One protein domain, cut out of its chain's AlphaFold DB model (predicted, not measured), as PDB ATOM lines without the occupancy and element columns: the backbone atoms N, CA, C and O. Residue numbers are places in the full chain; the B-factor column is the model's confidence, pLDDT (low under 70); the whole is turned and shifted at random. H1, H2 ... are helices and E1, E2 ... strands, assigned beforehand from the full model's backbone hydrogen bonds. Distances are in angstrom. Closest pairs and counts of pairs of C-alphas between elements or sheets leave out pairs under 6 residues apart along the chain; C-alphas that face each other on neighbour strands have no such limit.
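Overview. This is residues 36 to 173 of the 177 residues of the protein "IGv domain-containing protein" of Sinocyclocheilus rhinocerous (UniProt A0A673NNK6). A six-stranded sheet, E5 E4 E3 E8 E9 E10, curled like part of a barrel, is face to face with a four-stranded sheet, E1 E2 E7 E6, in a sandwich of two sheets whose strands run at 25 degrees to each other. The far end of E9 and the short E10 make a two-stranded tip at one end of the long axis, and the small helix H1 only grazes the larger sheet near the other end. The printed part has 138 residues with ten named strands, E1 to E10, followed by one named helix, H1; both sheets are antiparallel, in the orders just given, and the class is mostly strand. The whole is compact, with a radius of gyration of the C-alphas of 14.2 A, and spans 43 by 29 by 24 A.

Along the chain. In the larger sheet, E3 is residues 67 to 74, 23.3 A long, E4 residues 81 to 87, E5 residues 90 to 93, E8 residues 126 to 133, 22.6 A, E9 residues 142 to 151, 30.4 A, and E10 residues 154 to 156. C-alpha 142 is at (233.927, 198.853, 275.786) and C-alpha 151 at (233.133, 228.503, 282.628). In the other sheet, E1 is residues 39 to 42, beginning at C-alpha 39 (240.200, 200.599, 278.261), E2 residues 53 to 60, 23.6 A, E6 residues 101 to 106, and E7 residues 110 to 116, 20.1 A. H1 is residues 166 to 172.

Arrangement. The larger sheet is twisted, with edge strands E5 and E10. It holds two meanders, each strand the antiparallel neighbour of the one before: E3 E4 E5 and E8 E9 E10. E3 and E8, one from each meander, are antiparallel neighbours, with N 69 and O 131 2.8 A apart, within hydrogen-bond range. The pairing of E9 is staggered: residues 142 to 148 pair with E8, as at N 146 and O 128, 2.8 A, and residues 149 to 151 with E10, as at N 156 and O 149, 2.9 A. In the other sheet, N 56 of E2 and O 113 of E7 are 2.8 A apart, and E1 and E2 form a hairpin with N 40 and O 59 at 2.8 A. Between the sheets, the closest C-alphas of E5 and E6 are those of Pro 91 and Gly 104, 5.6 A apart, and those of E1 and E9 are Val 39 and Thr 144, 6.6 A. In H1, 0 of 3 O i to N i+4 pairs and 1 of 4 O i to N i+3 pairs are within hydrogen-bond range.

Size, cuts and confidence. The C-alphas of Asp 64 and Gly 152, the two farthest apart, are 43.6 A from each other. The printed part has no cut, and no link is long. The mean pLDDT of the printed part is 74.4; 54 residues are under 70, among them residues 44 to 51, 118 to 125 and 146 to 173.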
ATOM      1  N   SER A  36     235.566 196.938 281.330       59.62
ATOM      2  CA  SER A  36     235.812 198.389 281.361       59.62
ATOM      3  C   SER A  36     237.213 198.731 281.866       59.62
ATOM      4  O   SER A  36     237.785 199.719 281.415       59.62
ATOM      5  N   ASP A  37     237.785 197.903 282.743       67.94
ATOM      6  CA  ASP A  37     239.129 198.104 283.295       67.94
ATOM      7  C   ASP A  37     240.242 197.862 282.263       67.94
ATOM      8  O   ASP A  37     241.410 198.066 282.561       67.94
ATOM      9  N   GLN A  38     239.912 197.422 281.044       80.75
ATOM     10  CA  GLN A  38     240.885 197.196 279.971       80.75
ATOM     11  C   GLN A  38     240.933 198.326 278.944       80.75
ATOM     12  O   GLN A  38     241.723 198.229 278.008       80.75
ATOM     13  N   VAL A  39     240.137 199.391 279.101       82.25
ATOM     14  CA  VAL A  39     240.200 200.599 278.261       82.25
ATOM     15  C   VAL A  39     240.513 201.806 279.140       82.25
ATOM     16  O   VAL A  39     239.762 202.141 280.052       82.25
ATOM     17  N   HIS A  40     241.625 202.477 278.860       86.44
ATOM     18  CA  HIS A  40     242.144 203.568 279.675       86.44
ATOM     19  C   HIS A  40     242.186 204.859 278.871       86.44
ATOM     20  O   HIS A  40     242.811 204.911 277.817       86.44
ATOM     21  N   GLN A  41     241.569 205.920 279.389       85.25
ATOM     22  CA  GLN A  41     241.692 207.265 278.830       85.25
ATOM     23  C   GLN A  41     242.563 208.154 279.701       85.25
ATOM     24  O   GLN A  41     242.452 208.145 280.928       85.25
ATOM     25  N   ASN A  42     243.397 208.958 279.048       83.06
ATOM     26  CA  ASN A  42     244.253 209.932 279.695       83.06
ATOM     27  C   ASN A  42     244.242 211.278 278.932       83.06
ATOM     28  O   ASN A  42     244.226 211.295 277.711       83.06
ATOM     29  N   PRO A  43     244.291 212.419 279.625       77.94
ATOM     30  CA  PRO A  43     244.211 212.506 281.065       77.94
ATOM     31  C   PRO A  43     242.773 212.287 281.552       77.94
ATOM     32  O   PRO A  43     241.815 212.556 280.824       77.94
ATOM     33  N   PRO A  44     242.613 211.830 282.804       62.88
ATOM     34  CA  PRO A  44     241.309 211.786 283.465       62.88
ATOM     35  C   PRO A  44     240.619 213.161 283.471       62.88
ATOM     36  O   PRO A  44     239.399 213.267 283.553       62.88
ATOM     37  N   HIS A  45     241.430 214.217 283.397       57.47
ATOM     38  CA  HIS A  45     241.049 215.605 283.530       57.47
ATOM     39  C   HIS A  45     241.961 216.485 282.662       57.47
ATOM     40  O   HIS A  45     243.181 216.356 282.725       57.47
ATOM     41  N   LEU A  46     241.394 217.416 281.896       62.56
ATOM     42  CA  LEU A  46     242.135 218.451 281.159       62.56
ATOM     43  C   LEU A  46     241.816 219.829 281.748       62.56
ATOM     44  O   LEU A  46     240.703 220.070 282.177       62.56
ATOM     45  N   ILE A  47     242.765 220.760 281.740       57.16
ATOM     46  CA  ILE A  47     242.492 222.196 281.916       57.16
ATOM     47  C   ILE A  47     243.130 222.880 280.722       57.16
ATOM     48  O   ILE A  47     244.312 222.667 280.455       57.16
ATOM     49  N   THR A  48     242.377 223.700 279.998       61.34
ATOM     50  CA  THR A  48     242.934 224.432 278.859       61.34
ATOM     51  C   THR A  48     242.278 225.791 278.669       61.34
ATOM     52  O   THR A  48     241.215 226.077 279.222       61.34
ATOM     53  N   LYS A  49     242.942 226.640 277.885       60.84
ATOM     54  CA  LYS A  49     242.414 227.927 277.428       60.84
ATOM     55  C   LYS A  49     241.803 227.758 276.038       60.84
ATOM     56  O   LYS A  49     242.164 226.836 275.307       60.84
ATOM     57  N   VAL A  50     240.886 228.652 275.680       65.31
ATOM     58  CA  VAL A  50     240.319 228.726 274.323       65.31
ATOM     59  C   VAL A  50     241.450 228.874 273.295       65.31
ATOM     60  O   VAL A  50     242.496 229.432 273.617       65.31
ATOM     61  N   GLU A  51     241.252 228.344 272.084       67.19
ATOM     62  CA  GLU A  51     242.228 228.374 270.978       67.19
ATOM     63  C   GLU A  51     243.506 227.549 271.205       67.19
ATOM     64  O   GLU A  51     244.428 227.589 270.394       67.19
ATOM     65  N   LYS A  52     243.563 226.750 272.278       73.12
ATOM     66  CA  LYS A  52     244.588 225.717 272.443       73.12
ATOM     67  C   LYS A  52     244.042 224.353 272.058       73.12
ATOM     68  O   LYS A  52     242.991 223.934 272.544       73.12
ATOM     69  N   THR A  53     244.810 223.635 271.248       81.75
ATOM     70  CA  THR A  53     244.582 222.215 271.003       81.75
ATOM     71  C   THR A  53     244.929 221.419 272.256       81.75
ATOM     72  O   THR A  53     246.008 221.585 272.831       81.75
ATOM     73  N   VAL A  54     244.014 220.554 272.681       84.06
ATOM     74  CA  VAL A  54     244.251 219.572 273.744       84.06
ATOM     75  C   VAL A  54     244.265 218.175 273.167       84.06
ATOM     76  O   VAL A  54     243.544 217.888 272.219       84.06
ATOM     77  N   GLN A  55     245.068 217.304 273.763       89.38
ATOM     78  CA  GLN A  55     245.147 215.907 273.371       89.38
ATOM     79  C   GLN A  55     244.542 215.021 274.457       89.38
ATOM     80  O   GLN A  55     244.868 215.159 275.636       89.38
ATOM     81  N   ILE A  56     243.678 214.104 274.036       90.50
ATOM     82  CA  ILE A  56     243.146 213.010 274.842       90.50
ATOM     83  C   ILE A  56     243.693 211.722 274.233       90.50
ATOM     84  O   ILE A  56     243.577 211.511 273.033       90.50
ATOM     85  N   SER A  57     244.296 210.856 275.030       92.75
ATOM     86  CA  SER A  57     244.700 209.514 274.634       92.75
ATOM     87  C   SER A  57     243.734 208.467 275.180       92.75
ATOM     88  O   SER A  57     243.087 208.652 276.211       92.75
ATOM     89  N   CYS A  58     243.626 207.364 274.457       93.12
ATOM     90  CA  CYS A  58     242.901 206.161 274.828       93.12
ATOM     91  C   CYS A  58     243.789 204.960 274.507       93.12
ATOM     92  O   CYS A  58     244.402 204.935 273.444       93.12
ATOM     93  N   SER A  59     243.866 203.971 275.385       93.62
ATOM     94  CA  SER A  59     244.548 202.702 275.132       93.62
ATOM     95  C   SER A  59     243.697 201.531 275.588       93.62
ATOM     96  O   SER A  59     242.830 201.684 276.450       93.62
ATOM     97  N   HIS A  60     243.936 200.354 275.015       90.06
ATOM     98  CA  HIS A  60     243.337 199.125 275.519       90.06
ATOM     99  C   HIS A  60     244.298 197.943 275.482       90.06
ATOM    100  O   HIS A  60     245.231 197.900 274.690       90.06
ATOM    101  N   THR A  61     244.036 196.955 276.334       89.62
ATOM    102  CA  THR A  61     244.785 195.686 276.391       89.62
ATOM    103  C   THR A  61     243.963 194.491 275.898       89.62
ATOM    104  O   THR A  61     244.382 193.339 276.023       89.62
ATOM    105  N   ILE A  62     242.784 194.758 275.330       86.31
ATOM    106  CA  ILE A  62     241.830 193.735 274.899       86.31
ATOM    107  C   ILE A  62     242.356 193.018 273.656       86.31
ATOM    108  O   ILE A  62     242.599 193.634 272.618       86.31
ATOM    109  N   LYS A  63     242.484 191.695 273.750       87.06
ATOM    110  CA  LYS A  63     242.971 190.857 272.655       87.06
ATOM    111  C   LYS A  63     242.016 190.874 271.454       87.06
ATOM    112  O   LYS A  63     240.796 190.844 271.616       87.06
ATOM    113  N   ASP A  64     242.593 190.857 270.251       88.44
ATOM    114  CA  ASP A  64     241.919 190.830 268.942       88.44
ATOM    115  C   ASP A  64     241.074 192.079 268.613       88.44
ATOM    116  O   ASP A  64     240.368 192.090 267.602       88.44
ATOM    117  N   TYR A  65     241.075 193.100 269.472       90.31
ATOM    118  CA  TYR A  65     240.447 194.383 269.174       90.31
ATOM    119  C   TYR A  65     241.406 195.176 268.297       90.31
ATOM    120  O   TYR A  65     242.603 195.206 268.557       90.31
ATOM    121  N   ASN A  66     240.874 195.760 267.234       94.06
ATOM    122  CA  ASN A  66     241.651 196.404 266.176       94.06
ATOM    123  C   ASN A  66     241.057 197.752 265.765       94.06
ATOM    124  O   ASN A  66     241.420 198.312 264.728       94.06
ATOM    125  N   MET A  67     240.109 198.253 266.554       93.75
ATOM    126  CA  MET A  67     239.438 199.510 266.307       93.75
ATOM    127  C   MET A  67     239.241 200.290 267.604       93.75
ATOM    128  O   MET A  67     238.639 199.783 268.552       93.75
ATOM    129  N   ILE A  68     239.657 201.557 267.596       94.19
ATOM    130  CA  ILE A  68     239.326 202.535 268.637       94.19
ATOM    131  C   ILE A  68     238.449 203.624 268.022       94.19
ATOM    132  O   ILE A  68     238.826 204.220 267.017       94.19
ATOM    133  N   LEU A  69     237.292 203.896 268.617       93.88
ATOM    134  CA  LEU A  69     236.347 204.927 268.193       93.88
ATOM    135  C   LEU A  69     236.312 206.076 269.196       93.88
ATOM    136  O   LEU A  69     236.479 205.866 270.398       93.88
ATOM    137  N   TRP A  70     236.032 207.274 268.697       94.75
ATOM    138  CA  TRP A  70     235.888 208.489 269.487       94.75
ATOM    139  C   TRP A  70     234.502 209.092 269.301       94.75
ATOM    140  O   TRP A  70     234.064 209.322 268.174       94.75
ATOM    141  N   TYR A  71     233.834 209.400 270.408       90.31
ATOM    142  CA  TYR A  71     232.516 210.024 270.417       90.31
ATOM    143  C   TYR A  71     232.513 211.327 271.203       90.31
ATOM    144  O   TYR A  71     233.268 211.493 272.160       90.31
ATOM    145  N   GLN A  72     231.591 212.215 270.841       88.44
ATOM    146  CA  GLN A  72     231.241 213.410 271.594       88.44
ATOM    147  C   GLN A  72     229.772 213.352 272.023       88.44
ATOM    148  O   GLN A  72     228.880 213.123 271.208       88.44
ATOM    149  N   GLN A  73     229.512 213.659 273.286       84.44
ATOM    150  CA  GLN A  73     228.178 213.918 273.815       84.44
ATOM    151  C   GLN A  73     228.098 215.365 274.277       84.44
ATOM    152  O   GLN A  73     228.857 215.777 275.146       84.44
ATOM    153  N   LEU A  74     227.182 216.154 273.728       82.19
ATOM    154  CA  LEU A  74     226.957 217.515 274.212       82.19
ATOM    155  C   LEU A  74     226.062 217.484 275.456       82.19
ATOM    156  O   LEU A  74     225.112 216.707 275.526       82.19
ATOM    157  N   LYS A  75     226.322 218.345 276.441       75.06
ATOM    158  CA  LYS A  75     225.469 218.482 277.627       75.06
ATOM    159  C   LYS A  75     224.055 218.878 277.203       75.06
ATOM    160  O   LYS A  75     223.875 219.835 276.457       75.06
ATOM    161  N   GLY A  76     223.061 218.150 277.707       73.25
ATOM    162  CA  GLY A  76     221.659 218.313 277.310       73.25
ATOM    163  C   GLY A  76     221.249 217.471 276.097       73.25
ATOM    164  O   GLY A  76     220.064 217.420 275.787       73.25
ATOM    165  N   ASN A  77     222.189 216.768 275.455       73.38
ATOM    166  CA  ASN A  77     221.912 215.769 274.430       73.38
ATOM    167  C   ASN A  77     222.270 214.371 274.960       73.38
ATOM    168  O   ASN A  77     223.343 214.164 275.523       73.38
ATOM    169  N   SER A  78     221.373 213.403 274.785       76.12
ATOM    170  CA  SER A  78     221.643 212.008 275.139       76.12
ATOM    171  C   SER A  78     222.462 211.276 274.072       76.12
ATOM    172  O   SER A  78     223.146 210.312 274.404       76.12
ATOM    173  N   ALA A  79     222.440 211.732 272.818       81.06
ATOM    174  CA  ALA A  79     223.087 211.052 271.701       81.06
ATOM    175  C   ALA A  79     224.621 211.144 271.750       81.06
ATOM    176  O   ALA A  79     225.194 212.205 272.014       81.06
ATOM    177  N   LEU A  80     225.273 210.023 271.428       83.06
ATOM    178  CA  LEU A  80     226.707 209.951 271.163       83.06
ATOM    179  C   LEU A  80     226.957 210.216 269.678       83.06
ATOM    180  O   LEU A  80     226.547 209.427 268.829       83.06
ATOM    181  N   ASN A  81     227.651 211.306 269.361       88.06
ATOM    182  CA  ASN A  81     228.039 211.625 267.991       88.06
ATOM    183  C   ASN A  81     229.426 211.054 267.705       88.06
ATOM    184  O   ASN A  81     230.370 211.340 268.442       88.06
ATOM    185  N   LEU A  82     229.556 210.244 266.654       91.75
ATOM    186  CA  LEU A  82     230.842 209.684 266.242       91.75
ATOM    187  C   LEU A  82     231.724 210.789 265.648       91.75
ATOM    188  O   LEU A  82     231.355 211.397 264.649       91.75
ATOM    189  N   ILE A  83     232.889 211.026 266.252       94.31
ATOM    190  CA  ILE A  83     233.918 211.933 265.724       94.31
ATOM    191  C   ILE A  83     234.709 211.223 264.622       94.31
ATOM    192  O   ILE A  83     235.019 211.803 263.582       94.31
ATOM    193  N   GLY A  84     235.050 209.962 264.875       95.31
ATOM    194  CA  GLY A  84     235.836 209.127 263.981       95.31
ATOM    195  C   GLY A  84     236.420 207.919 264.707       95.31
ATOM    196  O   GLY A  84     236.049 207.619 265.845       95.31
ATOM    197  N   TYR A  85     237.332 207.219 264.044       95.44
ATOM    198  CA  TYR A  85     237.923 205.980 264.536       95.44
ATOM    199  C   TYR A  85     239.337 205.764 263.993       95.44
ATOM    200  O   TYR A  85     239.760 206.403 263.035       95.44
ATOM    201  N   VAL A  86     240.061 204.827 264.594       97.12
ATOM    202  CA  VAL A  86     241.297 204.256 264.062       97.12
ATOM    203  C   VAL A  86     241.069 202.771 263.875       97.12
ATOM    204  O   VAL A  86     240.768 202.086 264.850       97.12
ATOM    205  N   TYR A  87     241.199 202.282 262.646       95.50
ATOM    206  CA  TYR A  87     241.195 200.854 262.339       95.50
ATOM    207  C   TYR A  87     242.620 200.423 262.009       95.50
ATOM    208  O   TYR A  87     243.200 200.955 261.069       95.50
ATOM    209  N   TYR A  88     243.215 199.520 262.789       95.19
ATOM    210  CA  TYR A  88     244.661 199.269 262.740       95.19
ATOM    211  C   TYR A  88     245.448 200.587 262.758       95.19
ATOM    212  O   TYR A  88     245.386 201.312 263.740       95.19
ATOM    213  N   LYS A  89     246.138 200.955 261.677       96.50
ATOM    214  CA  LYS A  89     246.916 202.200 261.574       96.50
ATOM    215  C   LYS A  89     246.264 203.237 260.656       96.50
ATOM    216  O   LYS A  89     246.922 204.195 260.264       96.50
ATOM    217  N   ASP A  90     244.977 203.055 260.359       96.88
ATOM    218  CA  ASP A  90     244.197 203.881 259.443       96.88
ATOM    219  C   ASP A  90     243.208 204.767 260.229       96.88
ATOM    220  O   ASP A  90     242.078 204.351 260.522       96.88
ATOM    221  N   PRO A  91     243.613 205.989 260.628       96.50
ATOM    222  CA  PRO A  91     242.719 206.945 261.266       96.50
ATOM    223  C   PRO A  91     241.736 207.541 260.253       96.50
ATOM    224  O   PRO A  91     242.105 207.947 259.153       96.50
ATOM    225  N   THR A  92     240.473 207.649 260.652       96.25
ATOM    226  CA  THR A  92     239.394 208.265 259.878       96.25
ATOM    227  C   THR A  92     238.613 209.226 260.766       96.25
ATOM    228  O   THR A  92     238.083 208.828 261.801       96.25
ATOM    229  N   THR A  93     238.506 210.486 260.344       96.06
ATOM    230  CA  THR A  93     237.641 211.494 260.977       96.06
ATOM    231  C   THR A  93     236.431 211.752 260.086       96.06
ATOM    232  O   THR A  93     236.583 211.963 258.878       96.06
ATOM    233  N   GLU A  94     235.241 211.788 260.681       95.00
ATOM    234  CA  GLU A  94     233.999 212.136 259.990       95.00
ATOM    235  C   GLU A  94     234.081 213.536 259.374       95.00
ATOM    236  O   GLU A  94     234.629 214.469 259.966       95.00
ATOM    237  N   ASN A  95     233.508 213.709 258.181       90.81
ATOM    238  CA  ASN A  95     233.694 214.927 257.381       90.81
ATOM    239  C   ASN A  95     233.310 216.214 258.126       90.81
ATOM    240  O   ASN A  95     234.039 217.200 258.047       90.81
ATOM    241  N   GLN A  96     232.215 216.185 258.889       89.12
ATOM    242  CA  GLN A  96     231.733 217.324 259.680       89.12
ATOM    243  C   GLN A  96     232.666 217.719 260.840       89.12
ATOM    244  O   GLN A  96     232.563 218.824 261.362       89.12
ATOM    245  N   TYR A  97     233.586 216.834 261.233       89.12
ATOM    246  CA  TYR A  97     234.465 216.999 262.391       89.12
ATOM    247  C   TYR A  97     235.931 217.273 262.023       89.12
ATOM    248  O   TYR A  97     236.712 217.631 262.901       89.12
ATOM    249  N   LYS A  98     236.309 217.195 260.739       88.38
ATOM    250  CA  LYS A  98     237.702 217.339 260.261       88.38
ATOM    251  C   LYS A  98     238.394 218.656 260.628       88.38
ATOM    252  O   LYS A  98     239.611 218.670 260.765       88.38
ATOM    253  N   ASN A  99     237.643 219.746 260.788       86.12
ATOM    254  CA  ASN A  99     238.219 221.053 261.132       86.12
ATOM    255  C   ASN A  99     238.494 221.203 262.637       86.12
ATOM    256  O   ASN A  99     239.379 221.953 263.031       86.12
ATOM    257  N   GLN A 100     237.744 220.481 263.472       85.00
ATOM    258  CA  GLN A 100     237.767 220.634 264.931       85.00
ATOM    259  C   GLN A 100     238.539 219.506 265.626       85.00
ATOM    260  O   GLN A 100     239.048 219.683 266.737       85.00
ATOM    261  N   PHE A 101     238.622 218.346 264.970       90.50
ATOM    262  CA  PHE A 101     239.151 217.120 265.539       90.50
ATOM    263  C   PHE A 101     240.154 216.449 264.606       90.50
ATOM    264  O   PHE A 101     239.940 216.321 263.401       90.50
ATOM    265  N   SER A 102     241.229 215.939 265.198       94.00
ATOM    266  CA  SER A 102     242.201 215.088 264.515       94.00
ATOM    267  C   SER A 102     242.450 213.837 265.345       94.00
ATOM    268  O   SER A 102     242.641 213.927 266.557       94.00
ATOM    269  N   ILE A 103     242.422 212.676 264.690       96.25
ATOM    270  CA  ILE A 103     242.595 211.368 265.321       96.25
ATOM    271  C   ILE A 103     243.896 210.739 264.814       96.25
ATOM    272  O   ILE A 103     244.218 210.841 263.631       96.25
ATOM    273  N   GLY A 104     244.631 210.072 265.701       96.94
ATOM    274  CA  GLY A 104     245.808 209.279 265.352       96.94
ATOM    275  C   GLY A 104     245.951 208.021 266.206       96.94
ATOM    276  O   GLY A 104     245.149 207.777 267.112       96.94
ATOM    277  N   GLY A 105     246.990 207.234 265.922       96.56
ATOM    278  CA  GLY A 105     247.401 206.070 266.714       96.56
ATOM    279  C   GLY A 105     247.261 204.727 265.994       96.56
ATOM    280  O   GLY A 105     247.266 204.662 264.768       96.56
ATOM    281  N   ASN A 106     247.169 203.665 266.792       96.88
ATOM    282  CA  ASN A 106     246.948 202.283 266.397       96.88
ATOM    283  C   ASN A 106     245.712 201.718 267.124       96.88
ATOM    284  O   ASN A 106     245.725 201.567 268.343       96.88
ATOM    285  N   GLY A 107     244.667 201.355 266.384       94.44
ATOM    286  CA  GLY A 107     243.428 200.770 266.895       94.44
ATOM    287  C   GLY A 107     243.585 199.421 267.604       94.44
ATOM    288  O   GLY A 107     242.611 198.957 268.179       94.44
ATOM    289  N   GLU A 108     244.764 198.792 267.565       95.12
ATOM    290  CA  GLU A 108     245.081 197.588 268.353       95.12
ATOM    291  C   GLU A 108     245.643 197.894 269.750       95.12
ATOM    292  O   GLU A 108     245.689 197.011 270.605       95.12
ATOM    293  N   GLU A 109     246.106 199.124 269.984       95.06
ATOM    294  CA  GLU A 109     246.901 199.467 271.168       95.06
ATOM    295  C   GLU A 109     246.449 200.782 271.807       95.06
ATOM    296  O   GLU A 109     246.127 200.842 272.996       95.06
ATOM    297  N   SER A 110     246.466 201.871 271.034       96.44
ATOM    298  CA  SER A 110     246.186 203.213 271.532       96.44
ATOM    299  C   SER A 110     245.837 204.213 270.435       96.44
ATOM    300  O   SER A 110     246.379 204.182 269.338       96.44
ATOM    301  N   SER A 111     244.965 205.164 270.749       97.00
ATOM    302  CA  SER A 111     244.582 206.265 269.875       97.00
ATOM    303  C   SER A 111     244.665 207.602 270.603       97.00
ATOM    304  O   SER A 111     244.491 207.677 271.818       97.00
ATOM    305  N   THR A 112     244.915 208.669 269.853       96.25
ATOM    306  CA  THR A 112     244.860 210.048 270.330       96.25
ATOM    307  C   THR A 112     243.777 210.829 269.597       96.25
ATOM    308  O   THR A 112     243.588 210.674 268.393       96.25
ATOM    309  N   LEU A 113     243.082 211.688 270.336       94.44
ATOM    310  CA  LEU A 113     242.128 212.673 269.856       94.44
ATOM    311  C   LEU A 113     242.657 214.063 270.206       94.44
ATOM    312  O   LEU A 113     242.744 214.434 271.377       94.44
ATOM    313  N   ASN A 114     242.986 214.841 269.184       92.00
ATOM    314  CA  ASN A 114     243.291 216.256 269.314       92.00
ATOM    315  C   ASN A 114     241.998 217.056 269.141       92.00
ATOM    316  O   ASN A 114     241.331 216.939 268.113       92.00
ATOM    317  N   VAL A 115     241.660 217.864 270.141       87.44
ATOM    318  CA  VAL A 115     240.470 218.718 270.174       87.44
ATOM    319  C   VAL A 115     240.916 220.170 270.116       87.44
ATOM    320  O   VAL A 115     241.608 220.645 271.020       87.44
ATOM    321  N   THR A 116     240.493 220.892 269.083       83.38
ATOM    322  CA  THR A 116     240.700 222.340 268.987       83.38
ATOM    323  C   THR A 116     239.439 223.055 269.459       83.38
ATOM    324  O   THR A 116     238.390 222.990 268.824       83.38
ATOM    325  N   LEU A 117     239.528 223.726 270.610       73.00
ATOM    326  CA  LEU A 117     238.394 224.443 271.193       73.00
ATOM    327  C   LEU A 117     238.263 225.840 270.582       73.00
ATOM    328  O   LEU A 117     238.978 226.770 270.964       73.00
ATOM    329  N   GLU A 118     237.313 225.988 269.668       69.12
ATOM    330  CA  GLU A 118     236.990 227.274 269.052       69.12
ATOM    331  C   GLU A 118     236.163 228.183 269.979       69.12
ATOM    332  O   GLU A 118     235.473 227.737 270.905       69.12
ATOM    333  N   ARG A 119     236.206 229.496 269.710       60.41
ATOM    334  CA  ARG A 119     235.409 230.510 270.423       60.41
ATOM    335  C   ARG A 119     233.898 230.315 270.259       60.41
ATOM    336  O   ARG A 119     233.151 230.734 271.131       60.41
ATOM    337  N   GLU A 120     233.438 229.650 269.209       55.06
ATOM    338  CA  GLU A 120     232.008 229.384 269.006       55.06
ATOM    339  C   GLU A 120     231.449 228.349 270.002       55.06
ATOM    340  O   GLU A 120     230.286 228.402 270.383       55.06
ATOM    341  N   HIS A 121     232.314 227.501 270.566       56.62
ATOM    342  CA  HIS A 121     231.979 226.543 271.627       56.62
ATOM    343  C   HIS A 121     232.018 227.176 273.038       56.62
ATOM    344  O   HIS A 121     232.203 226.503 274.057       56.62
ATOM    345  N   VAL A 122     231.918 228.510 273.141       47.06
ATOM    346  CA  VAL A 122     231.753 229.222 274.422       47.06
ATOM    347  C   VAL A 122     230.423 228.829 275.070       47.06
ATOM    348  O   VAL A 122     229.358 229.049 274.514       47.06
ATOM    349  N   GLY A 123     230.492 228.246 276.273       53.41
ATOM    350  CA  GLY A 123     229.321 227.858 277.071       53.41
ATOM    351  C   GLY A 123     228.850 226.410 276.892       53.41
ATOM    352  O   GLY A 123     228.042 225.941 277.694       53.41
ATOM    353  N   SER A 124     229.373 225.660 275.916       60.62
ATOM    354  CA  SER A 124     229.033 224.242 275.746       60.62
ATOM    355  C   SER A 124     229.891 223.345 276.641       60.62
ATOM    356  O   SER A 124     231.116 223.443 276.650       60.62
ATOM    357  N   THR A 125     229.244 222.447 277.382       68.31
ATOM    358  CA  THR A 125     229.893 221.305 278.043       68.31
ATOM    359  C   THR A 125     229.741 220.089 277.128       68.31
ATOM    360  O   THR A 125     228.649 219.871 276.610       68.31
ATOM    361  N   ALA A 126     230.790 219.300 276.926       79.12
ATOM    362  CA  ALA A 126     230.770 218.074 276.132       79.12
ATOM    363  C   ALA A 126     231.460 216.936 276.887       79.12
ATOM    364  O   ALA A 126     232.295 217.201 277.731       79.12
ATOM    365  N   VAL A 127     231.160 215.678 276.603       82.12
ATOM    366  CA  VAL A 127     231.874 214.509 277.129       82.12
ATOM    367  C   VAL A 127     232.445 213.742 275.949       82.12
ATOM    368  O   VAL A 127     231.731 213.475 274.985       82.12
ATOM    369  N   TYR A 128     233.730 213.420 276.010       86.62
ATOM    370  CA  TYR A 128     234.443 212.662 274.995       86.62
ATOM    371  C   TYR A 128     234.605 211.225 275.453       86.62
ATOM    372  O   TYR A 128     235.218 210.972 276.488       86.62
ATOM    373  N   TYR A 129     234.088 210.287 274.675       88.25
ATOM    374  CA  TYR A 129     234.184 208.866 274.978       88.25
ATOM    375  C   TYR A 129     235.141 208.199 274.004       88.25
ATOM    376  O   TYR A 129     235.036 208.445 272.801       88.25
ATOM    377  N   CYS A 130     236.032 207.342 274.501       90.81
ATOM    378  CA  CYS A 130     236.705 206.382 273.635       90.81
ATOM    379  C   CYS A 130     236.092 204.997 273.797       90.81
ATOM    380  O   CYS A 130     235.657 204.623 274.888       90.81
ATOM    381  N   ALA A 131     236.080 204.242 272.706       89.62
ATOM    382  CA  ALA A 131     235.557 202.894 272.673       89.62
ATOM    383  C   ALA A 131     236.506 201.955 271.935       89.62
ATOM    384  O   ALA A 131     236.924 202.277 270.830       89.62
ATOM    385  N   ALA A 132     236.805 200.786 272.492       89.50
ATOM    386  CA  ALA A 132     237.554 199.746 271.789       89.50
ATOM    387  C   ALA A 132     236.588 198.678 271.249       89.50
ATOM    388  O   ALA A 132     235.618 198.314 271.925       89.50
ATOM    389  N   SER A 133     236.835 198.168 270.039       87.44
ATOM    390  CA  SER A 133     236.024 197.109 269.426       87.44
ATOM    391  C   SER A 133     236.809 196.235 268.439       87.44
ATOM    392  O   SER A 133     237.889 196.592 267.965       87.44
ATOM    393  N   LYS A 134     236.223 195.086 268.085       87.12
ATOM    394  CA  LYS A 134     236.564 194.376 266.845       87.12
ATOM    395  C   LYS A 134     235.789 195.038 265.711       87.12
ATOM    396  O   LYS A 134     234.567 195.123 265.812       87.12
ATOM    397  N   ALA A 135     236.442 195.394 264.607       73.12
ATOM    398  CA  ALA A 135     235.787 196.048 263.464       73.12
ATOM    399  C   ALA A 135     234.550 195.296 262.921       73.12
ATOM    400  O   ALA A 135     233.653 195.895 262.336       73.12
ATOM    401  N   GLN A 136     234.483 193.980 263.142       68.06
ATOM    402  CA  GLN A 136     233.392 193.107 262.698       68.06
ATOM    403  C   GLN A 136     232.314 192.841 263.771       68.06
ATOM    404  O   GLN A 136     231.361 192.113 263.504       68.06
ATOM    405  N   SER A 137     232.432 193.394 264.986       58.06
ATOM    406  CA  SER A 137     231.502 193.132 266.094       58.06
ATOM    407  C   SER A 137     231.026 194.415 266.770       58.06
ATOM    408  O   SER A 137     231.743 195.034 267.550       58.06
ATOM    409  N   GLN A 138     229.753 194.757 266.553       54.66
ATOM    410  CA  GLN A 138     229.059 195.815 267.305       54.66
ATOM    411  C   GLN A 138     228.568 195.334 268.683       54.66
ATOM    412  O   GLN A 138     228.019 196.115 269.453       54.66
ATOM    413  N   LYS A 139     228.723 194.041 268.998       52.44
ATOM    414  CA  LYS A 139     228.082 193.411 270.162       52.44
ATOM    415  C   LYS A 139     228.908 193.521 271.451       52.44
ATOM    416  O   LYS A 139     228.352 193.360 272.530       52.44
ATOM    417  N   HIS A 140     230.208 193.810 271.345       55.84
ATOM    418  CA  HIS A 140     231.118 193.975 272.484       55.84
ATOM    419  C   HIS A 140     231.938 195.264 272.336       55.84
ATOM    420  O   HIS A 140     233.097 195.237 271.924       55.84
ATOM    421  N   ILE A 141     231.323 196.399 272.660       63.47
ATOM    422  CA  ILE A 141     231.980 197.710 272.677       63.47
ATOM    423  C   ILE A 141     232.260 198.076 274.137       63.47
ATOM    424  O   ILE A 141     231.359 198.006 274.972       63.47
ATOM    425  N   LEU A 142     233.502 198.452 274.440       71.56
ATOM    426  CA  LEU A 142     233.927 198.853 275.786       71.56
ATOM    427  C   LEU A 142     234.329 200.313 275.775       71.56
ATOM    428  O   LEU A 142     235.132 200.703 274.934       71.56
ATOM    429  N   ILE A 143     233.741 201.102 276.676       65.75
ATOM    430  CA  ILE A 143     233.748 202.562 276.599       65.75
ATOM    431  C   ILE A 143     234.213 203.167 277.915       65.75
ATOM    432  O   ILE A 143     233.757 202.769 278.983       65.75
ATOM    433  N   THR A 144     235.061 204.183 277.820       67.62
ATOM    434  CA  THR A 144     235.374 205.099 278.921       67.62
ATOM    435  C   THR A 144     235.125 206.546 278.480       67.62
ATOM    436  O   THR A 144     234.748 206.781 277.329       67.62
ATOM    437  N   SER A 145     235.201 207.509 279.405       71.19
ATOM    438  CA  SER A 145     234.776 208.893 279.158       71.19
ATOM    439  C   SER A 145     235.652 209.948 279.826       71.19
ATOM    440  O   SER A 145     236.207 209.730 280.903       71.19
ATOM    441  N   VAL A 146     235.699 211.131 279.212       66.25
ATOM    442  CA  VAL A 146     236.345 212.349 279.711       66.25
ATOM    443  C   VAL A 146     235.377 213.521 279.540       66.25
ATOM    444  O   VAL A 146     234.987 213.859 278.425       66.25
ATOM    445  N   VAL A 147     234.975 214.169 280.634       63.53
ATOM    446  CA  VAL A 147     234.042 215.312 280.598       63.53
ATOM    447  C   VAL A 147     234.796 216.611 280.342       63.53
ATOM    448  O   VAL A 147     235.797 216.877 280.992       63.53
ATOM    449  N   CYS A 148     234.258 217.452 279.462       53.78
ATOM    450  CA  CYS A 148     234.708 218.787 279.096       53.78
ATOM    451  C   CYS A 148     233.685 219.895 279.499       53.78
ATOM    452  O   CYS A 148     232.666 220.011 278.833       53.78
ATOM    453  N   THR A 149     233.887 220.731 280.533       44.72
ATOM    454  CA  THR A 149     233.031 221.862 280.941       44.72
ATOM    455  C   THR A 149     233.772 223.197 280.820       44.72
ATOM    456  O   THR A 149     234.954 223.308 281.140       44.72
ATOM    457  N   LYS A 150     233.075 224.235 280.358       49.78
ATOM    458  CA  LYS A 150     233.623 225.583 280.164       49.78
ATOM    459  C   LYS A 150     232.897 226.591 281.050       49.78
ATOM    460  O   LYS A 150     231.671 226.654 281.016       49.78
ATOM    461  N   THR A 151     233.647 227.413 281.783       43.50
ATOM    462  CA  THR A 151     233.133 228.503 282.628       43.50
ATOM    463  C   THR A 151     233.942 229.778 282.367       43.50
ATOM    464  O   THR A 151     235.079 229.916 282.820       43.50
ATOM    465  N   GLY A 152     233.376 230.722 281.611       51.81
ATOM    466  CA  GLY A 152     234.103 231.920 281.165       51.81
ATOM    467  C   GLY A 152     235.204 231.598 280.137       51.81
ATOM    468  O   GLY A 152     234.989 230.801 279.223       51.81
ATOM    469  N   GLU A 153     236.389 232.205 280.287       43.66
ATOM    470  CA  GLU A 153     237.593 231.923 279.470       43.66
ATOM    471  C   GLU A 153     238.343 230.648 279.895       43.66
ATOM    472  O   GLU A 153     239.296 230.225 279.232       43.66
ATOM    473  N   THR A 154     237.914 230.028 280.996       42.19
ATOM    474  CA  THR A 154     238.600 228.902 281.632       42.19
ATOM    475  C   THR A 154     237.756 227.634 281.504       42.19
ATOM    476  O   THR A 154     236.533 227.659 281.640       42.19
ATOM    477  N   VAL A 155     238.400 226.508 281.206       51.75
ATOM    478  CA  VAL A 155     237.753 225.198 281.041       51.75
ATOM    479  C   VAL A 155     238.059 224.353 282.283       51.75
ATOM    480  O   VAL A 155     239.227 224.113 282.577       51.75
ATOM    481  N   HIS A 156     237.024 223.937 283.021       41.66
ATOM    482  CA  HIS A 156     237.108 223.155 284.267       41.66
ATOM    483  C   HIS A 156     236.479 221.787 284.058       41.66
ATOM    484  O   HIS A 156     235.324 221.717 283.653       41.66
ATOM    485  N   LEU A 157     237.183 220.690 284.310       52.91
ATOM    486  CA  LEU A 157     236.673 219.361 283.985       52.91
ATOM    487  C   LEU A 157     236.414 218.566 285.265       52.91
ATOM    488  O   LEU A 157     237.021 218.810 286.297       52.91
ATOM    489  N   LEU A 158     235.458 217.647 285.248       40.69
ATOM    490  CA  LEU A 158     235.130 216.826 286.414       40.69
ATOM    491  C   LEU A 158     234.952 215.393 285.936       40.69
ATOM    492  O   LEU A 158     234.144 215.147 285.046       40.69
ATOM    493  N   GLN A 159     235.690 214.443 286.511       44.38
ATOM    494  CA  GLN A 159     235.433 213.037 286.222       44.38
ATOM    495  C   GLN A 159     234.123 212.578 286.847       44.38
ATOM    496  O   GLN A 159     233.847 212.839 288.018       44.38
ATOM    497  N   THR A 160     233.384 211.774 286.090       37.12
ATOM    498  CA  THR A 160     232.452 210.799 286.646       37.12
ATOM    499  C   THR A 160     233.012 209.409 286.385       37.12
ATOM    500  O   THR A 160     232.990 208.917 285.261       37.12
ATOM    501  N   THR A 161     233.514 208.763 287.431       33.88
ATOM    502  CA  THR A 161     233.818 207.332 287.439       33.88
ATOM    503  C   THR A 161     232.512 206.557 287.594       33.88
ATOM    504  O   THR A 161     232.150 206.104 288.678       33.88
ATOM    505  N   LYS A 162     231.752 206.423 286.508       35.84
ATOM    506  CA  LYS A 162     230.754 205.356 286.414       35.84
ATOM    507  C   LYS A 162     231.050 204.542 285.160       35.84
ATOM    508  O   LYS A 162     230.948 205.105 284.072       35.84
ATOM    509  N   PRO A 163     231.439 203.260 285.289       38.94
ATOM    510  CA  PRO A 163     231.491 202.373 284.136       38.94
ATOM    511  C   PRO A 163     230.095 202.350 283.510       38.94
ATOM    512  O   PRO A 163     229.119 201.999 284.177       38.94
ATOM    513  N   VAL A 164     229.982 202.800 282.260       41.69
ATOM    514  CA  VAL A 164     228.716 202.742 281.526       41.69
ATOM    515  C   VAL A 164     228.501 201.283 281.152       41.69
ATOM    516  O   VAL A 164     229.302 200.685 280.433       41.69
ATOM    517  N   SER A 165     227.449 200.681 281.707       34.31
ATOM    518  CA  SER A 165     227.115 199.286 281.441       34.31
ATOM    519  C   SER A 165     226.712 199.125 279.975       34.31
ATOM    520  O   SER A 165     225.953 199.928 279.435       34.31
ATOM    521  N   ILE A 166     227.209 198.055 279.352       43.91
ATOM    522  CA  ILE A 166     227.084 197.698 277.924       43.91
ATOM    523  C   ILE A 166     225.630 197.823 277.417       43.91
ATOM    524  O   ILE A 166     225.387 198.155 276.259       43.91
ATOM    525  N   THR A 167     224.656 197.604 278.301       33.59
ATOM    526  CA  THR A 167     223.217 197.647 278.009       33.59
ATOM    527  C   THR A 167     222.677 199.062 277.759       33.59
ATOM    528  O   THR A 167     221.748 199.223 276.971       33.59
ATOM    529  N   GLU A 168     223.254 200.097 278.375       38.56
ATOM    530  CA  GLU A 168     222.823 201.489 278.169       38.56
ATOM    531  C   GLU A 168     223.369 202.053 276.849       38.56
ATOM    532  O   GLU A 168     222.678 202.801 276.159       38.56
ATOM    533  N   THR A 169     224.569 201.640 276.431       42.16
ATOM    534  CA  THR A 169     225.232 202.193 275.242       42.16
ATOM    535  C   THR A 169     224.583 201.773 273.923       42.16
ATOM    536  O   THR A 169     224.504 202.579 272.997       42.16
ATOM    537  N   VAL A 170     224.073 200.540 273.811       41.31
ATOM    538  CA  VAL A 170     223.469 200.051 272.552       41.31
ATOM    539  C   VAL A 170     222.264 200.910 272.139       41.31
ATOM    540  O   VAL A 170     222.051 201.131 270.950       41.31
ATOM    541  N   HIS A 171     221.526 201.472 273.102       42.25
ATOM    542  CA  HIS A 171     220.421 202.396 272.830       42.25
ATOM    543  C   HIS A 171     220.865 203.824 272.461       42.25
ATOM    544  O   HIS A 171     220.081 204.560 271.860       42.25
ATOM    545  N   LEU A 172     222.097 204.226 272.791       43.94
ATOM    546  CA  LEU A 172     222.623 205.581 272.567       43.94
ATOM    547  C   LEU A 172     223.406 205.728 271.253       43.94
ATOM    548  O   LEU A 172     223.587 206.847 270.765       43.94
ATOM    549  N   LEU A 173     223.848 204.615 270.661       49.34
ATOM    550  CA  LEU A 173     224.535 204.579 269.370       49.34
ATOM    551  C   LEU A 173     223.523 204.705 268.222       49.34
ATOM    552  O   LEU A 173     223.112 203.723 267.605       49.34
TER     553      LEU A 173